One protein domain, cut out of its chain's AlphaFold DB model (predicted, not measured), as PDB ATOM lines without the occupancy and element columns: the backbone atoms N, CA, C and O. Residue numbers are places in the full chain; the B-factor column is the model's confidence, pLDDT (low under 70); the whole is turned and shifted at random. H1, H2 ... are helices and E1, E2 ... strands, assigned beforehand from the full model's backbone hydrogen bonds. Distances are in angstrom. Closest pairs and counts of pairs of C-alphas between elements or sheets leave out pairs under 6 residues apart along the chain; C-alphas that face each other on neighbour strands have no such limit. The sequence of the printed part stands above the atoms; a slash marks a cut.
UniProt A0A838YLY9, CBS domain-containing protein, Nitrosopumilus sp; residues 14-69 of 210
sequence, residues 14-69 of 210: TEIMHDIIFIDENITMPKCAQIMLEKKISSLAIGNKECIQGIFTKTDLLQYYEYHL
ATOM      1  N   THR A  14      53.788 -17.539  18.324       91.38
ATOM      2  CA  THR A  14      53.452 -16.278  17.653       91.38
ATOM      3  C   THR A  14      52.752 -16.449  16.307       91.38
ATOM      4  O   THR A  14      52.106 -15.507  15.863       91.38
ATOM      5  N   GLU A  15      52.861 -17.611  15.661       90.25
ATOM      6  CA  GLU A  15      52.186 -17.894  14.386       90.25
ATOM      7  C   GLU A  15      50.710 -18.265  14.559       90.25
ATOM      8  O   GLU A  15      49.920 -18.082  13.635       90.25
ATOM      9  N   ILE A  16      50.329 -18.762  15.740       89.25
ATOM     10  CA  ILE A  16      48.977 -19.274  16.020       89.25
ATOM     11  C   ILE A  16      48.253 -18.517  17.143       89.25
ATOM     12  O   ILE A  16      47.058 -18.723  17.367       89.25
ATOM     13  N   MET A  17      48.961 -17.664  17.890       91.31
ATOM     14  CA  MET A  17      48.372 -16.869  18.967       91.31
ATOM     15  C   MET A  17      47.403 -15.810  18.427       91.31
ATOM     16  O   MET A  17      47.552 -15.310  17.316       91.31
ATOM     17  N   HIS A  18      46.439 -15.427  19.260       90.50
ATOM     18  CA  HIS A  18      45.500 -14.345  18.970       90.50
ATOM     19  C   HIS A  18      45.835 -13.106  19.803       90.50
ATOM     20  O   HIS A  18      46.359 -13.219  20.914       90.50
ATOM     21  N   ASP A  19      45.477 -11.928  19.289       92.25
ATOM     22  CA  ASP A  19      45.585 -10.682  20.044       92.25
ATOM     23  C   ASP A  19      44.729 -10.723  21.318       92.25
ATOM     24  O   ASP A  19      43.569 -11.141  21.314       92.25
ATOM     25  N   ILE A  20      45.300 -10.232  22.418       94.25
ATOM     26  CA  ILE A  20      44.608 -10.152  23.705       94.25
ATOM     27  C   ILE A  20      43.587  -9.012  23.676       94.25
ATOM     28  O   ILE A  20      43.922  -7.863  23.374       94.25
ATOM     29  N   ILE A  21      42.349  -9.316  24.073       97.25
ATOM     30  CA  ILE A  21      41.317  -8.307  24.325       97.25
ATOM     31  C   ILE A  21      41.358  -7.900  25.796       97.25
ATOM     32  O   ILE A  21      41.092  -8.711  26.683       97.25
ATOM     33  N   PHE A  22      41.676  -6.627  26.023       97.50
ATOM     34  CA  PHE A  22      41.723  -6.007  27.340       97.50
ATOM     35  C   PHE A  22      40.400  -5.320  27.691       97.50
ATOM     36  O   PHE A  22      39.788  -4.679  26.834       97.50
ATOM     37  N   ILE A  23      39.992  -5.428  28.953       97.50
ATOM     38  CA  ILE A  23      38.837  -4.737  29.535       97.50
ATOM     39  C   ILE A  23      39.226  -4.008  30.826       97.50
ATOM     40  O   ILE A  23      40.178  -4.392  31.509       97.50
ATOM     41  N   ASP A  24      38.469  -2.956  31.143       94.88
ATOM     42  CA  ASP A  24      38.561  -2.245  32.421       94.88
ATOM     43  C   ASP A  24      37.990  -3.097  33.562       94.88
ATOM     44  O   ASP A  24      37.030  -3.842  33.361       94.88
ATOM     45  N   GLU A  25      38.542  -2.963  34.767       93.12
ATOM     46  CA  GLU A  25      38.111  -3.707  35.959       93.12
ATOM     47  C   GLU A  25      36.665  -3.405  36.399       93.12
ATOM     48  O   GLU A  25      36.047  -4.232  37.068       93.12
ATOM     49  N   ASN A  26      36.092  -2.268  35.991       94.38
ATOM     50  CA  ASN A  26      34.737  -1.839  36.365       94.38
ATOM     51  C   ASN A  26      33.662  -2.216  35.331       94.38
ATOM     52  O   ASN A  26      32.506  -1.795  35.445       94.38
ATOM     53  N   ILE A  27      34.017  -2.972  34.291       96.25
ATOM     54  CA  ILE A  27      33.075  -3.410  33.258       96.25
ATOM     55  C   ILE A  27      31.999  -4.352  33.830       96.25
ATOM     56  O   ILE A  27      32.244  -5.161  34.724       96.25
ATOM     57  N   THR A  28      30.777  -4.270  33.304       96.44
ATOM     58  CA  THR A  28      29.655  -5.086  33.789       96.44
ATOM     59  C   THR A  28      29.679  -6.507  33.219       96.44
ATOM     60  O   THR A  28      30.125  -6.735  32.092       96.44
ATOM     61  N   MET A  29      29.123  -7.476  33.958       96.69
ATOM     62  CA  MET A  29      29.037  -8.878  33.514       96.69
ATOM     63  C   MET A  29      28.286  -9.058  32.181       96.69
ATOM     64  O   MET A  29      28.808  -9.764  31.313       96.69
ATOM     65  N   PRO A  30      27.125  -8.403  31.940       97.06
ATOM     66  CA  PRO A  30      26.467  -8.455  30.634       97.06
ATOM     67  C   PRO A  30      27.340  -7.913  29.502       97.06
ATOM     68  O   PRO A  30      27.342  -8.475  28.406       97.06
ATOM     69  N   LYS A  31      28.141  -6.869  29.761       97.69
ATOM     70  CA  LYS A  31      29.055  -6.324  28.755       97.69
ATOM     71  C   LYS A  31      30.240  -7.254  28.491       97.69
ATOM     72  O   LYS A  31      30.623  -7.407  27.332       97.69
ATOM     73  N   CYS A  32      30.776  -7.925  29.513       97.75
ATOM     74  CA  CYS A  32      31.765  -8.992  29.328       97.75
ATOM     75  C   CYS A  32      31.222 -10.113  28.437       97.75
ATOM     76  O   CYS A  32      31.891 -10.512  27.484       97.75
ATOM     77  N   ALA A  33      30.007 -10.596  28.729       97.88
ATOM     78  CA  ALA A  33      29.347 -11.629  27.936       97.88
ATOM     79  C   ALA A  33      29.174 -11.180  26.479       97.88
ATOM     80  O   ALA A  33      29.575 -11.909  25.574       97.88
ATOM     81  N   GLN A  34      28.684  -9.953  26.260       98.00
ATOM     82  CA  GLN A  34      28.549  -9.358  24.930       98.00
ATOM     83  C   GLN A  34      29.884  -9.345  24.167       98.00
ATOM     84  O   GLN A  34      29.952  -9.838  23.045       98.00
ATOM     85  N   ILE A  35      30.962  -8.823  24.768       97.69
ATOM     86  CA  ILE A  35      32.277  -8.741  24.105       97.69
ATOM     87  C   ILE A  35      32.780 -10.140  23.735       97.69
ATOM     88  O   ILE A  35      33.236 -10.349  22.612       97.69
ATOM     89  N   MET A  36      32.692 -11.102  24.657       97.62
ATOM     90  CA  MET A  36      33.129 -12.474  24.401       97.62
ATOM     91  C   MET A  36      32.321 -13.138  23.271       97.62
ATOM     92  O   MET A  36      32.912 -13.812  22.426       97.62
ATOM     93  N   LEU A  37      31.000 -12.917  23.215       96.62
ATOM     94  CA  LEU A  37      30.121 -13.423  22.153       96.62
ATOM     95  C   LEU A  37      30.443 -12.789  20.792       96.62
ATOM     96  O   LEU A  37      30.673 -13.508  19.818       96.62
ATOM     97  N   GLU A  38      30.530 -11.458  20.727       96.44
ATOM     98  CA  GLU A  38      30.829 -10.708  19.497       96.44
ATOM     99  C   GLU A  38      32.203 -11.065  18.924       96.44
ATOM    100  O   GLU A  38      32.376 -11.190  17.710       96.44
ATOM    101  N   LYS A  39      33.197 -11.230  19.802       95.44
ATOM    102  CA  LYS A  39      34.580 -11.536  19.423       95.44
ATOM    103  C   LYS A  39      34.847 -13.034  19.295       95.44
ATOM    104  O   LYS A  39      35.937 -13.398  18.873       95.44
ATOM    105  N   LYS A  40      33.868 -13.886  19.625       93.50
ATOM    106  CA  LYS A  40      33.984 -15.354  19.645       93.50
ATOM    107  C   LYS A  40      35.175 -15.850  20.478       93.50
ATOM    108  O   LYS A  40      35.851 -16.805  20.106       93.50
ATOM    109  N   ILE A  41      35.418 -15.214  21.622       95.25
ATOM    110  CA  ILE A  41      36.492 -15.568  22.561       95.25
ATOM    111  C   ILE A  41      35.921 -16.072  23.883       95.25
ATOM    112  O   ILE A  41      34.761 -15.848  24.213       95.25
ATOM    113  N   SER A  42      36.744 -16.786  24.647       95.44
ATOM    114  CA  SER A  42      36.328 -17.409  25.913       95.44
ATOM    115  C   SER A  42      36.945 -16.762  27.153       95.44
ATOM    116  O   SER A  42      36.669 -17.197  28.273       95.44
ATOM    117  N   SER A  43      37.786 -15.750  26.951       97.25
ATOM    118  CA  SER A  43      38.478 -15.026  28.005       97.25
ATOM    119  C   SER A  43      38.727 -13.572  27.615       97.25
ATOM    120  O   SER A  43      38.815 -13.235  26.437       97.25
ATOM    121  N   LEU A  44      38.831 -12.720  28.626       98.12
ATOM    122  CA  LEU A  44      39.193 -11.313  28.550       98.12
ATOM    123  C   LEU A  44      40.343 -11.077  29.529       98.12
ATOM    124  O   LEU A  44      40.354 -11.651  30.621       98.12
ATOM    125  N   ALA A  45      41.307 -10.245  29.154       97.81
ATOM    126  CA  ALA A  45      42.346  -9.796  30.072       97.81
ATOM    127  C   ALA A  45      41.884  -8.530  30.799       97.81
ATOM    128  O   ALA A  45      41.341  -7.619  30.178       97.81
ATOM    129  N   ILE A  46      42.132  -8.454  32.102       97.81
ATOM    130  CA  ILE A  46      41.887  -7.248  32.899       97.81
ATOM    131  C   ILE A  46      43.190  -6.445  32.949       97.81
ATOM    132  O   ILE A  46      44.251  -7.006  33.238       97.81
ATOM    133  N   GLY A  47      43.116  -5.150  32.644       95.12
ATOM    134  CA  GLY A  47      44.267  -4.244  32.610       95.12
ATOM    135  C   GLY A  47      44.555  -3.720  31.205       95.12
ATOM    136  O   GLY A  47      43.643  -3.355  30.465       95.12
ATOM    137  N   ASN A  48      45.830  -3.648  30.823       94.81
ATOM    138  CA  ASN A  48      46.255  -3.126  29.522       94.81
ATOM    139  C   ASN A  48      47.540  -3.810  29.014       94.81
ATOM    140  O   ASN A  48      48.088  -4.702  29.659       94.81
ATOM    141  N   LYS A  49      48.039  -3.378  27.847       92.31
ATOM    142  CA  LYS A  49      49.237  -3.950  27.203       92.31
ATOM    143  C   LYS A  49      50.520  -3.841  28.038       92.31
ATOM    144  O   LYS A  49      51.436  -4.624  27.815       92.31
ATOM    145  N   GLU A  50      50.603  -2.878  28.951       94.31
ATOM    146  CA  GLU A  50      51.764  -2.674  29.824       94.31
ATOM    147  C   GLU A  50      51.645  -3.483  31.124       94.31
ATOM    148  O   GLU A  50      52.656  -3.909  31.680       94.31
ATOM    149  N   CYS A  51      50.419  -3.717  31.605       93.12
ATOM    150  CA  CYS A  51      50.153  -4.426  32.852       93.12
ATOM    151  C   CYS A  51      48.892  -5.300  32.750       93.12
ATOM    152  O   CYS A  51      47.765  -4.796  32.758       93.12
ATOM    153  N   ILE A  52      49.092  -6.622  32.699       95.06
ATOM    154  CA  ILE A  52      48.019  -7.615  32.823       95.06
ATOM    155  C   ILE A  52      47.776  -7.868  34.312       95.06
ATOM    156  O   ILE A  52      48.663  -8.354  35.011       95.06
ATOM    157  N   GLN A  53      46.577  -7.550  34.793       96.50
ATOM    158  CA  GLN A  53      46.200  -7.697  36.202       96.50
ATOM    159  C   GLN A  53      45.502  -9.031  36.482       96.50
ATOM    160  O   GLN A  53      45.636  -9.586  37.570       96.50
ATOM    161  N   GLY A  54      44.762  -9.559  35.504       96.75
ATOM    162  CA  GLY A  54      44.015 -10.801  35.662       96.75
ATOM    163  C   GLY A  54      43.407 -11.315  34.362       96.75
ATOM    164  O   GLY A  54      43.506 -10.680  33.311       96.75
ATOM    165  N   ILE A  55      42.763 -12.477  34.453       97.62
ATOM    166  CA  ILE A  55      41.991 -13.098  33.376       97.62
ATOM    167  C   ILE A  55      40.561 -13.322  33.857       97.62
ATOM    168  O   ILE A  55      40.341 -13.741  34.991       97.62
ATOM    169  N   PHE A  56      39.602 -13.047  32.984       98.00
ATOM    170  CA  PHE A  56      38.187 -13.291  33.211       98.00
ATOM    171  C   PHE A  56      37.655 -14.203  32.108       98.00
ATOM    172  O   PHE A  56      37.884 -13.945  30.929       98.00
ATOM    173  N   THR A  57      36.972 -15.285  32.463       97.81
ATOM    174  CA  THR A  57      36.603 -16.378  31.554       97.81
ATOM    175  C   THR A  57      35.099 -16.637  31.539       97.81
ATOM    176  O   THR A  57      34.347 -16.180  32.399       97.81
ATOM    177  N   LYS A  58      34.640 -17.461  30.590       97.50
ATOM    178  CA  LYS A  58      33.253 -17.964  30.592       97.50
ATOM    179  C   LYS A  58      32.883 -18.684  31.891       97.50
ATOM    180  O   LYS A  58      31.729 -18.642  32.299       97.50
ATOM    181  N   THR A  59      33.837 -19.362  32.531       97.38
ATOM    182  CA  THR A  59      33.581 -20.057  33.801       97.38
ATOM    183  C   THR A  59      33.249 -19.059  34.909       97.38
ATOM    184  O   THR A  59      32.320 -19.309  35.670       97.38
ATOM    185  N   ASP A  60      33.921 -17.909  34.939       97.62
ATOM    186  CA  ASP A  60      33.659 -16.854  35.925       97.62
ATOM    187  C   ASP A  60      32.270 -16.224  35.712       97.62
ATOM    188  O   ASP A  60      31.540 -15.984  36.672       97.62
ATOM    189  N   LEU A  61      31.832 -16.058  34.455       97.38
ATOM    190  CA  LEU A  61      30.453 -15.657  34.127       97.38
ATOM    191  C   LEU A  61      29.410 -16.656  34.656       97.38
ATOM    192  O   LEU A  61      28.368 -16.255  35.175       97.38
ATOM    193  N   LEU A  62      29.686 -17.958  34.548       96.94
ATOM    194  CA  LEU A  62      28.810 -18.998  35.091       96.94
ATOM    195  C   LEU A  62      28.785 -18.992  36.621       96.94
ATOM    196  O   LEU A  62      27.714 -19.159  37.199       96.94
ATOM    197  N   GLN A  63      29.935 -18.791  37.269       97.38
ATOM    198  CA  GLN A  63      30.015 -18.650  38.726       97.38
ATOM    199  C   GLN A  63      29.225 -17.430  39.198       97.38
ATOM    200  O   GLN A  63      28.456 -17.535  40.149       97.38
ATOM    201  N   TYR A  64      29.335 -16.300  38.492       95.75
ATOM    202  CA  TYR A  64      28.511 -15.122  38.754       95.75
ATOM    203  C   TYR A  64      27.015 -15.447  38.646       95.75
ATOM    204  O   TYR A  64      26.248 -15.123  39.555       95.75
ATOM    205  N   TYR A  65      26.601 -16.121  37.565       95.38
ATOM    206  CA  TYR A  65      25.206 -16.517  37.358       95.38
ATOM    207  C   TYR A  65      24.705 -17.414  38.496       95.38
ATOM    208  O   TYR A  65      23.638 -17.174  39.063       95.38
ATOM    209  N   GLU A  66      25.470 -18.456  38.829       95.38
ATOM    210  CA  GLU A  66      25.119 -19.428  39.863       95.38
ATOM    211  C   GLU A  66      25.040 -18.767  41.240       95.38
ATOM    212  O   GLU A  66      24.051 -18.957  41.945       95.38
ATOM    213  N   TYR A  67      26.003 -17.920  41.595       94.44
ATOM    214  CA  TYR A  67      26.077 -17.337  42.930       94.44
ATOM    215  C   TYR A  67      25.074 -16.190  43.134       94.44
ATOM    216  O   TYR A  67      24.382 -16.148  44.154       94.44
ATOM    217  N   HIS A  68      24.944 -15.275  42.166       91.12
ATOM    218  CA  HIS A  68      24.222 -14.011  42.371       91.12
ATOM    219  C   HIS A  68      22.767 -14.004  41.899       91.12
ATOM    220  O   HIS A  68      21.983 -13.188  42.389       91.12
ATOM    221  N   LEU A  69      22.373 -14.869  40.964       89.44
ATOM    222  CA  LEU A  69      21.024 -14.815  40.400       89.44
ATOM    223  C   LEU A  69      20.055 -15.736  41.140       89.44
ATOM    224  O   LEU A  69      20.412 -16.806  41.636       89.44
TER     225      LEU A  69
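Overview. This is residues 14 to 69 of the 210 residues of the protein "CBS domain-containing protein" of Nitrosopumilus sp (UniProt A0A838YLY9). A small strand hairpin, E1 and E2, runs straight from E2 into helix H2, which reaches toward one end of the elongated outline, while the unnamed stretch of residues 14 to 28 begins at the other end, runs along E1 with residues 22 to 23 and leads to helix H1. H1 lies near E1 and H2. The printed part has 56 residues with two named helices and two named strands, in the order H1 E1 E2 H2; the sheet, E1 - E2, is antiparallel and the class is mixed, helices and strands. It is only just compact, close to loose, with a radius of gyration of the C-alphas of 11.9 A and spans of 40 by 22 by 15 A.

Arrangement. Begin with E1, residues 43 to 47, and E2, residues 52 to 57, an antiparallel hairpin at 154 degrees. Look for N 44 and O 56 at 2.8 A, and N 46 and O 54 at 2.9 A, within hydrogen-bond range. Residues 22 to 23 pair with residues 45 to 46 of E1, parallel. H1, residues 29 to 39, comes closest to E1 with the C-alphas of Met 36 and Ser 43, 6.9 A apart. H1 and E2 are apart. H1 and H2, residues 58 to 68, only just touch, with 3 pairs of C-alphas within 8 A, the closest being Met 29 and Leu 61 at 7.0 A. They run opposite ways at a shallow tilt of 23 degrees. In H1 and H2 every O i to N i+4 pair is within hydrogen-bond range.

Along the chain. Find C-alpha 43 at (38.478, -15.026, 28.005); from there E1 runs 13.1 A, and E2 14.4 A. H1 begins at C-alpha 29, (29.037, -8.878, 33.514), and H2 ends at C-alpha 68, (24.222, -14.011, 42.371); each is 15.4 A long.

Size, cuts and confidence. The C-alphas farthest apart, those of Glu 15 and Leu 69, are 40.7 A apart. The printed part has no cut, and the links H1 to E1, E1 to E2 and E2 to H2 are tight. Mean pLDDT of the printed part is 95.5; no printed residue is under 70.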